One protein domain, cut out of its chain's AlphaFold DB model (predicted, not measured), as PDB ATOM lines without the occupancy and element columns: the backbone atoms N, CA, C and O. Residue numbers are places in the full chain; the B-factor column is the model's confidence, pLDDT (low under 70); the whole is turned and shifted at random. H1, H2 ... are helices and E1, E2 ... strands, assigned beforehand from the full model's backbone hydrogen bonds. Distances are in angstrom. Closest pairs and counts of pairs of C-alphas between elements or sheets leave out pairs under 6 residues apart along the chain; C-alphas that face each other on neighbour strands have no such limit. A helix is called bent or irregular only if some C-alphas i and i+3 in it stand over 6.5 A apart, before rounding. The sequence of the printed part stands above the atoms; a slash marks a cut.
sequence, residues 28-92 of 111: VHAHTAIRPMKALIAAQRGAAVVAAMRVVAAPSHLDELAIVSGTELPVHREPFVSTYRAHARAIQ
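AT A GLANCE: This is residues 28 to 92 of the 111 residues of an uncharacterized protein of Methylobacterium sp. WL120 (UniProt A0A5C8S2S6). H1 and H4 reach from the middle toward opposite ends of an elongated model, with H2 folded back on H1, and E1 leading past H1 to H3 on one side. The 65 printed residues include four named helices and two named strands, in the order H1 H2 E1 H3 E2 H4, mostly helix. The whole is only just compact, close to loose, with a radius of gyration of the C-alphas of 12.8 A and spans of 41 by 24 by 16 A.

IN THESE COORDINATES: H1, residues 31 to 45, 21.4 A, begins at C-alpha 31 (81.632, 4.580, 3.479) and is only just irregular: C-alphas 32 and 35 are 6.7 A apart. H2 is residues 47 to 52, E1 54 to 57, H3 61 to 68 and E2 75 to 77. H4, residues 79 to 91, 18.9 A, ends at C-alpha 91 (79.931, -7.019, -16.008).

HOW THE PARTS SIT: With residues 38 to 42 alone, H1 touches H2, opposite ways at a steep tilt of 59 degrees; their closest C-alphas, Ala 42 and Val 50, are 5.7 A apart. The closest C-alphas of H1 and E1, His 31 and Ala 57, are 5.0 A apart. E1 and E2 are apart, and each pairs with no named strand. H1 and H4 are apart. Every O i to N i+4 pair is within hydrogen-bond range in H2, H3 and H4, and 9 of 11 in H1.

THE WHOLE: The farthest C-alphas, Ala 48 and Gln 92, are 41.0 A apart. Residues 86 to 92, of which 86 to 91 belong to H4, stand free. The printed part has no cut, no link is long, and no printed residue is under 70 in pLDDT.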
ATOM      1  N   VAL A  28      74.076   5.420   0.687       90.69
ATOM      2  CA  VAL A  28      75.182   5.730  -0.231       90.69
ATOM      3  C   VAL A  28      75.967   4.470  -0.587       90.69
ATOM      4  O   VAL A  28      75.908   3.461   0.114       90.69
ATOM      5  N   HIS A  29      76.716   4.519  -1.686       84.62
ATOM      6  CA  HIS A  29      77.417   3.342  -2.212       84.62
ATOM      7  C   HIS A  29      78.691   2.980  -1.433       84.62
ATOM      8  O   HIS A  29      79.079   1.819  -1.396       84.62
ATOM      9  N   ALA A  30      79.353   3.959  -0.810       85.50
ATOM     10  CA  ALA A  30      80.631   3.763  -0.133       85.50
ATOM     11  C   ALA A  30      80.685   4.504   1.204       85.50
ATOM     12  O   ALA A  30      80.121   5.588   1.359       85.50
ATOM     13  N   HIS A  31      81.430   3.953   2.166       87.94
ATOM     14  CA  HIS A  31      81.632   4.580   3.479       87.94
ATOM     15  C   HIS A  31      82.272   5.969   3.369       87.94
ATOM     16  O   HIS A  31      81.907   6.888   4.103       87.94
ATOM     17  N   THR A  32      83.169   6.151   2.400       88.88
ATOM     18  CA  THR A  32      83.813   7.435   2.098       88.88
ATOM     19  C   THR A  32      82.820   8.503   1.631       88.88
ATOM     20  O   THR A  32      83.065   9.687   1.850       88.88
ATOM     21  N   ALA A  33      81.672   8.111   1.067       87.12
ATOM     22  CA  ALA A  33      80.637   9.025   0.585       87.12
ATOM     23  C   ALA A  33      79.706   9.546   1.698       87.12
ATOM     24  O   ALA A  33      79.009  10.538   1.493       87.12
ATOM     25  N   ILE A  34      79.722   8.950   2.899       91.06
ATOM     26  CA  ILE A  34      78.837   9.347   4.010       91.06
ATOM     27  C   ILE A  34      79.085  10.803   4.422       91.06
ATOM     28  O   ILE A  34      78.144  11.590   4.534       91.06
ATOM     29  N   ARG A  35      80.350  11.173   4.660       92.50
ATOM     30  CA  ARG A  35      80.728  12.533   5.080       92.50
ATOM     31  C   ARG A  35      80.373  13.585   4.017       92.50
ATOM     32  O   ARG A  35      79.669  14.532   4.372       92.50
ATOM     33  N   PRO A  36      80.776  13.420   2.741       90.94
ATOM     34  CA  PRO A  36      80.359  14.308   1.657       90.94
ATOM     35  C   PRO A  36      78.839  14.433   1.529       90.94
ATOM     36  O   PRO A  36      78.331  15.545   1.420       90.94
ATOM     37  N   MET A  37      78.097  13.325   1.617       91.19
ATOM     38  CA  MET A  37      76.635  13.351   1.517       91.19
ATOM     39  C   MET A  37      75.997  14.137   2.667       91.19
ATOM     40  O   MET A  37      75.139  14.985   2.433       91.19
ATOM     41  N   LYS A  38      76.452  13.930   3.911       92.62
ATOM     42  CA  LYS A  38      75.994  14.729   5.060       92.62
ATOM     43  C   LYS A  38      76.294  16.217   4.876       92.62
ATOM     44  O   LYS A  38      75.422  17.036   5.152       92.62
ATOM     45  N   ALA A  39      77.482  16.568   4.383       92.19
ATOM     46  CA  ALA A  39      77.843  17.958   4.108       92.19
ATOM     47  C   ALA A  39      76.951  18.582   3.019       92.19
ATOM     48  O   ALA A  39      76.479  19.705   3.180       92.19
ATOM     49  N   LEU A  40      76.650  17.836   1.952       90.56
ATOM     50  CA  LEU A  40      75.755  18.280   0.881       90.56
ATOM     51  C   LEU A  40      74.317  18.486   1.370       90.56
ATOM     52  O   LEU A  40      73.697  19.494   1.034       90.56
ATOM     53  N   ILE A  41      73.791  17.569   2.187       92.00
ATOM     54  CA  ILE A  41      72.461  17.729   2.790       92.00
ATOM     55  C   ILE A  41      72.461  18.934   3.739       92.00
ATOM     56  O   ILE A  41      71.520  19.722   3.700       92.00
ATOM     57  N   ALA A  42      73.517  19.135   4.538       92.56
ATOM     58  CA  ALA A  42      73.619  20.280   5.445       92.56
ATOM     59  C   ALA A  42      73.609  21.601   4.672       92.56
ATOM     60  O   ALA A  42      72.883  22.518   5.043       92.56
ATOM     61  N   ALA A  43      74.362  21.670   3.572       90.31
ATOM     62  CA  ALA A  43      74.442  22.853   2.726       90.31
ATOM     63  C   ALA A  43      73.099  23.201   2.059       90.31
ATOM     64  O   ALA A  43      72.783  24.375   1.906       90.31
ATOM     65  N   GLN A  44      72.299  22.200   1.674       91.56
ATOM     66  CA  GLN A  44      71.046  22.425   0.937       91.56
ATOM     67  C   GLN A  44      69.797  22.501   1.823       91.56
ATOM     68  O   GLN A  44      68.829  23.173   1.475       91.56
ATOM     69  N   ARG A  45      69.772  21.767   2.938       92.88
ATOM     70  CA  ARG A  45      68.581  21.587   3.788       92.88
ATOM     71  C   ARG A  45      68.779  22.062   5.224       92.88
ATOM     72  O   ARG A  45      67.800  22.155   5.961       92.88
ATOM     73  N   GLY A  46      70.012  22.382   5.609       90.56
ATOM     74  CA  GLY A  46      70.375  22.830   6.946       90.56
ATOM     75  C   GLY A  46      70.810  21.696   7.875       90.56
ATOM     76  O   GLY A  46      70.492  20.518   7.680       90.56
ATOM     77  N   ALA A  47      71.533  22.071   8.931       90.69
ATOM     78  CA  ALA A  47      72.098  21.137   9.904       90.69
ATOM     79  C   ALA A  47      71.029  20.344  10.678       90.69
ATOM     80  O   ALA A  47      71.239  19.170  10.972       90.69
ATOM     81  N   ALA A  48      69.868  20.950  10.951       89.38
ATOM     82  CA  ALA A  48      68.765  20.288  11.652       89.38
ATOM     83  C   ALA A  48      68.218  19.082  10.872       89.38
ATOM     84  O   ALA A  48      67.970  18.028  11.451       89.38
ATOM     85  N   VAL A  49      68.097  19.208   9.545       89.12
ATOM     86  CA  VAL A  49      67.658  18.098   8.688       89.12
ATOM     87  C   VAL A  49      68.699  16.985   8.718       89.12
ATOM     88  O   VAL A  49      68.340  15.834   8.918       89.12
ATOM     89  N   VAL A  50      69.991  17.314   8.610       91.25
ATOM     90  CA  VAL A  50      71.074  16.318   8.695       91.25
ATOM     91  C   VAL A  50      71.105  15.593  10.032       91.25
ATOM     92  O   VAL A  50      71.348  14.389  10.041       91.25
ATOM     93  N   ALA A  51      70.853  16.292  11.138       90.12
ATOM     94  CA  ALA A  51      70.791  15.683  12.463       90.12
ATOM     95  C   ALA A  51      69.639  14.672  12.583       90.12
ATOM     96  O   ALA A  51      69.798  13.651  13.246       90.12
ATOM     97  N   ALA A  52      68.519  14.917  11.898       90.31
ATOM     98  CA  ALA A  52      67.403  13.978  11.813       90.31
ATOM     99  C   ALA A  52      67.643  12.832  10.806       90.31
ATOM    100  O   ALA A  52      66.922  11.836  10.822       90.31
ATOM    101  N   MET A  53      68.627  12.949   9.904       91.81
ATOM    102  CA  MET A  53      68.918  11.923   8.898       91.81
ATOM    103  C   MET A  53      69.849  10.832   9.432       91.81
ATOM    104  O   MET A  53      70.867  11.093  10.077       91.81
ATOM    105  N   ARG A  54      69.603   9.598   8.991       92.62
ATOM    106  CA  ARG A  54      70.557   8.495   9.109       92.62
ATOM    107  C   ARG A  54      71.193   8.255   7.741       92.62
ATOM    108  O   ARG A  54      70.539   7.763   6.834       92.62
ATOM    109  N   VAL A  55      72.463   8.620   7.568       90.88
ATOM    110  CA  VAL A  55      73.211   8.362   6.320       90.88
ATOM    111  C   VAL A  55      74.111   7.151   6.521       90.88
ATOM    112  O   VAL A  55      74.944   7.160   7.429       90.88
ATOM    113  N   VAL A  56      73.951   6.129   5.685       91.50
ATOM    114  CA  VAL A  56      74.649   4.840   5.794       91.50
ATOM    115  C   VAL A  56      75.205   4.413   4.446       91.50
ATOM    116  O   VAL A  56      74.623   4.715   3.407       91.50
ATOM    117  N   ALA A  57      76.319   3.692   4.466       89.75
ATOM    118  CA  ALA A  57      76.839   3.052   3.270       89.75
ATOM    119  C   ALA A  57      76.313   1.622   3.165       89.75
ATOM    120  O   ALA A  57      76.309   0.898   4.157       89.75
ATOM    121  N   ALA A  58      75.910   1.232   1.960       87.12
ATOM    122  CA  ALA A  58      75.559  -0.139   1.619       87.12
ATOM    123  C   ALA A  58      76.298  -0.541   0.330       87.12
ATOM    124  O   ALA A  58      75.769  -0.339  -0.772       87.12
ATOM    125  N   PRO A  59      77.531  -1.070   0.454       80.38
ATOM    126  CA  PRO A  59      78.345  -1.475  -0.692       80.38
ATOM    127  C   PRO A  59      77.698  -2.606  -1.495       80.38
ATOM    128  O   PRO A  59      77.757  -2.605  -2.726       80.38
ATOM    129  N   SER A  60      77.035  -3.547  -0.814       81.44
ATOM    130  CA  SER A  60      76.307  -4.646  -1.446       81.44
ATOM    131  C   SER A  60      74.785  -4.500  -1.333       81.44
ATOM    132  O   SER A  60      74.251  -3.656  -0.610       81.44
ATOM    133  N   HIS A  61      74.060  -5.328  -2.090       80.44
ATOM    134  CA  HIS A  61      72.602  -5.402  -1.988       80.44
ATOM    135  C   HIS A  61      72.145  -6.060  -0.677       80.44
ATOM    136  O   HIS A  61      71.129  -5.650  -0.124       80.44
ATOM    137  N   LEU A  62      72.911  -7.029  -0.165       83.00
ATOM    138  CA  LEU A  62      72.618  -7.696   1.105       83.00
ATOM    139  C   LEU A  62      72.761  -6.732   2.286       83.00
ATOM    140  O   LEU A  62      71.882  -6.700   3.144       83.00
ATOM    141  N   ASP A  63      73.798  -5.888   2.280       82.62
ATOM    142  CA  ASP A  63      73.983  -4.856   3.310       82.62
ATOM    143  C   ASP A  63      72.801  -3.886   3.329       82.62
ATOM    144  O   ASP A  63      72.288  -3.533   4.387       82.62
ATOM    145  N   GLU A  64      72.329  -3.473   2.148       84.06
ATOM    146  CA  GLU A  64      71.167  -2.595   2.069       84.06
ATOM    147  C   GLU A  64      69.914  -3.280   2.603       84.06
ATOM    148  O   GLU A  64      69.186  -2.665   3.375       84.06
ATOM    149  N   LEU A  65      69.657  -4.529   2.206       85.06
ATOM    150  CA  LEU A  65      68.487  -5.269   2.673       85.06
ATOM    151  C   LEU A  65      68.478  -5.372   4.197       85.06
ATOM    152  O   LEU A  65      67.458  -5.053   4.793       85.06
ATOM    153  N   ALA A  66      69.612  -5.714   4.814       84.56
ATOM    154  CA  ALA A  66      69.738  -5.799   6.269       84.56
ATOM    155  C   ALA A  66      69.476  -4.455   6.974       84.56
ATOM    156  O   ALA A  66      68.893  -4.413   8.057       84.56
ATOM    157  N   ILE A  67      69.888  -3.343   6.361       85.00
ATOM    158  CA  ILE A  67      69.654  -1.995   6.892       85.00
ATOM    159  C   ILE A  67      68.185  -1.584   6.712       85.00
ATOM    160  O   ILE A  67      67.590  -0.997   7.617       85.00
ATOM    161  N   VAL A  68      67.612  -1.846   5.536       85.75
ATOM    162  CA  VAL A  68      66.271  -1.392   5.149       85.75
ATOM    163  C   VAL A  68      65.182  -2.211   5.832       85.75
ATOM    164  O   VAL A  68      64.183  -1.640   6.255       85.75
ATOM    165  N   SER A  69      65.375  -3.521   6.002       83.12
ATOM    166  CA  SER A  69      64.379  -4.411   6.612       83.12
ATOM    167  C   SER A  69      64.087  -4.097   8.082       83.12
ATOM    168  O   SER A  69      63.068  -4.534   8.600       83.12
ATOM    169  N   GLY A  70      64.977  -3.368   8.760       76.88
ATOM    170  CA  GLY A  70      64.851  -3.019  10.175       76.88
ATOM    171  C   GLY A  70      64.486  -1.560  10.444       76.88
ATOM    172  O   GLY A  70      64.657  -1.110  11.577       76.88
ATOM    173  N   THR A  71      64.068  -0.781   9.438       81.81
ATOM    174  CA  THR A  71      63.766   0.645   9.631       81.81
ATOM    175  C   THR A  71      62.361   1.034   9.182       81.81
ATOM    176  O   THR A  71      61.885   0.623   8.131       81.81
ATOM    177  N   GLU A  72      61.728   1.896   9.975       84.44
ATOM    178  CA  GLU A  72      60.462   2.559   9.639       84.44
ATOM    179  C   GLU A  72      60.681   3.912   8.938       84.44
ATOM    180  O   GLU A  72      59.732   4.584   8.535       84.44
ATOM    181  N   LEU A  73      61.940   4.343   8.790       86.56
ATOM    182  CA  LEU A  73      62.267   5.620   8.167       86.56
ATOM    183  C   LEU A  73      62.107   5.550   6.640       86.56
ATOM    184  O   LEU A  73      62.491   4.551   6.026       86.56
ATOM    185  N   PRO A  74      61.664   6.642   5.989       89.25
ATOM    186  CA  PRO A  74      61.671   6.742   4.535       89.25
ATOM    187  C   PRO A  74      63.081   6.523   3.974       89.25
ATOM    188  O   PRO A  74      64.037   7.171   4.408       89.25
ATOM    189  N   VAL A  75      63.212   5.617   3.003       90.88
ATOM    190  CA  VAL A  75      64.509   5.231   2.432       90.88
ATOM    191  C   VAL A  75      64.755   5.952   1.112       90.88
ATOM    192  O   VAL A  75      64.025   5.767   0.139       90.88
ATOM    193  N   HIS A  76      65.840   6.718   1.054       90.62
ATOM    194  CA  HIS A  76      66.309   7.401  -0.146       90.62
ATOM    195  C   HIS A  76      67.665   6.844  -0.568       90.62
ATOM    196  O   HIS A  76      68.618   6.807   0.208       90.62
ATOM    197  N   ARG A  77      67.759   6.410  -1.824       88.88
ATOM    198  CA  ARG A  77      68.979   5.827  -2.388       88.88
ATOM    199  C   ARG A  77      69.684   6.856  -3.248       88.88
ATOM    200  O   ARG A  77      69.063   7.456  -4.127       88.88
ATOM    201  N   GLU A  78      70.983   7.015  -3.036       86.25
ATOM    202  CA  GLU A  78      71.809   7.831  -3.913       86.25
ATOM    203  C   GLU A  78      71.739   7.290  -5.363       86.25
ATOM    204  O   GLU A  78      71.900   6.085  -5.584       86.25
ATOM    205  N   PRO A  79      71.553   8.148  -6.385       82.44
ATOM    206  CA  PRO A  79      71.479   7.722  -7.789       82.44
ATOM    207  C   PRO A  79      72.695   6.910  -8.270       82.44
ATOM    208  O   PRO A  79      72.576   6.041  -9.140       82.44
ATOM    209  N   PHE A  80      73.868   7.176  -7.691       78.38
ATOM    210  CA  PHE A  80      75.102   6.467  -8.012       78.38
ATOM    211  C   PHE A  80      75.070   4.998  -7.563       78.38
ATOM    212  O   PHE A  80      75.542   4.142  -8.302       78.38
ATOM    213  N   VAL A  81      74.414   4.674  -6.438       76.56
ATOM    214  CA  VAL A  81      74.205   3.283  -5.977       76.56
ATOM    215  C   VAL A  81      73.485   2.465  -7.047       76.56
ATOM    216  O   VAL A  81      73.905   1.359  -7.386       76.56
ATOM    217  N   SER A  82      72.412   3.021  -7.613       75.75
ATOM    218  CA  SER A  82      71.605   2.338  -8.633       75.75
ATOM    219  C   SER A  82      72.399   2.108  -9.920       75.75
ATOM    220  O   SER A  82      72.352   1.026 -10.500       75.75
ATOM    221  N   THR A  83      73.181   3.109 -10.331       74.88
ATOM    222  CA  THR A  83      74.006   3.054 -11.547       74.88
ATOM    223  C   THR A  83      75.162   2.066 -11.397       74.88
ATOM    224  O   THR A  83      75.371   1.224 -12.268       74.88
ATOM    225  N   TYR A  84      75.869   2.113 -10.265       75.44
ATOM    226  CA  TYR A  84      76.949   1.182  -9.951       75.44
ATOM    227  C   TYR A  84      76.452  -0.264  -9.941       75.44
ATOM    228  O   TYR A  84      77.090  -1.139 -10.513       75.44
ATOM    229  N   ARG A  85      75.268  -0.522  -9.373       74.81
ATOM    230  CA  ARG A  85      74.668  -1.863  -9.374       74.81
ATOM    231  C   ARG A  85      74.263  -2.339 -10.762       74.81
ATOM    232  O   ARG A  85      74.486  -3.503 -11.074       74.81
ATOM    233  N   ALA A  86      73.684  -1.469 -11.586       76.06
ATOM    234  CA  ALA A  86      73.368  -1.812 -12.970       76.06
ATOM    235  C   ALA A  86      74.642  -2.185 -13.746       76.06
ATOM    236  O   ALA A  86      74.666  -3.203 -14.433       76.06
ATOM    237  N   HIS A  87      75.722  -1.423 -13.554       76.75
ATOM    238  CA  HIS A  87      77.025  -1.726 -14.138       76.75
ATOM    239  C   HIS A  87      77.608  -3.041 -13.600       76.75
ATOM    240  O   HIS A  87      78.025  -3.881 -14.386       76.75
ATOM    241  N   ALA A  88      77.585  -3.257 -12.280       74.56
ATOM    242  CA  ALA A  88      78.071  -4.482 -11.643       74.56
ATOM    243  C   ALA A  88      77.341  -5.738 -12.155       74.56
ATOM    244  O   ALA A  88      77.980  -6.754 -12.403       74.56
ATOM    245  N   ARG A  89      76.022  -5.649 -12.379       76.06
ATOM    246  CA  ARG A  89      75.232  -6.725 -12.999       76.06
ATOM    247  C   ARG A  89      75.599  -6.958 -14.463       76.06
ATOM    248  O   ARG A  89      75.592  -8.099 -14.896       76.06
ATOM    249  N   ALA A  90      75.902  -5.900 -15.215       76.00
ATOM    250  CA  ALA A  90      76.253  -6.002 -16.631       76.00
ATOM    251  C   ALA A  90      77.640  -6.623 -16.870       76.00
ATOM    252  O   ALA A  90      77.856  -7.238 -17.908       76.00
ATOM    253  N   ILE A  91      78.572  -6.456 -15.924       78.38
ATOM    254  CA  ILE A  91      79.931  -7.019 -16.008       78.38
ATOM    255  C   ILE A  91      80.072  -8.377 -15.315       78.38
ATOM    256  O   ILE A  91      81.077  -9.056 -15.520       78.38
ATOM    257  N   GLN A  92      79.116  -8.766 -14.465       72.06
ATOM    258  CA  GLN A  92      79.144 -10.081 -13.836       72.06
ATOM    259  C   GLN A  92      78.799 -11.154 -14.876       72.06
ATOM    260  O   GLN A  92      77.751 -11.053 -15.520       72.06
TER     261      GLN A  92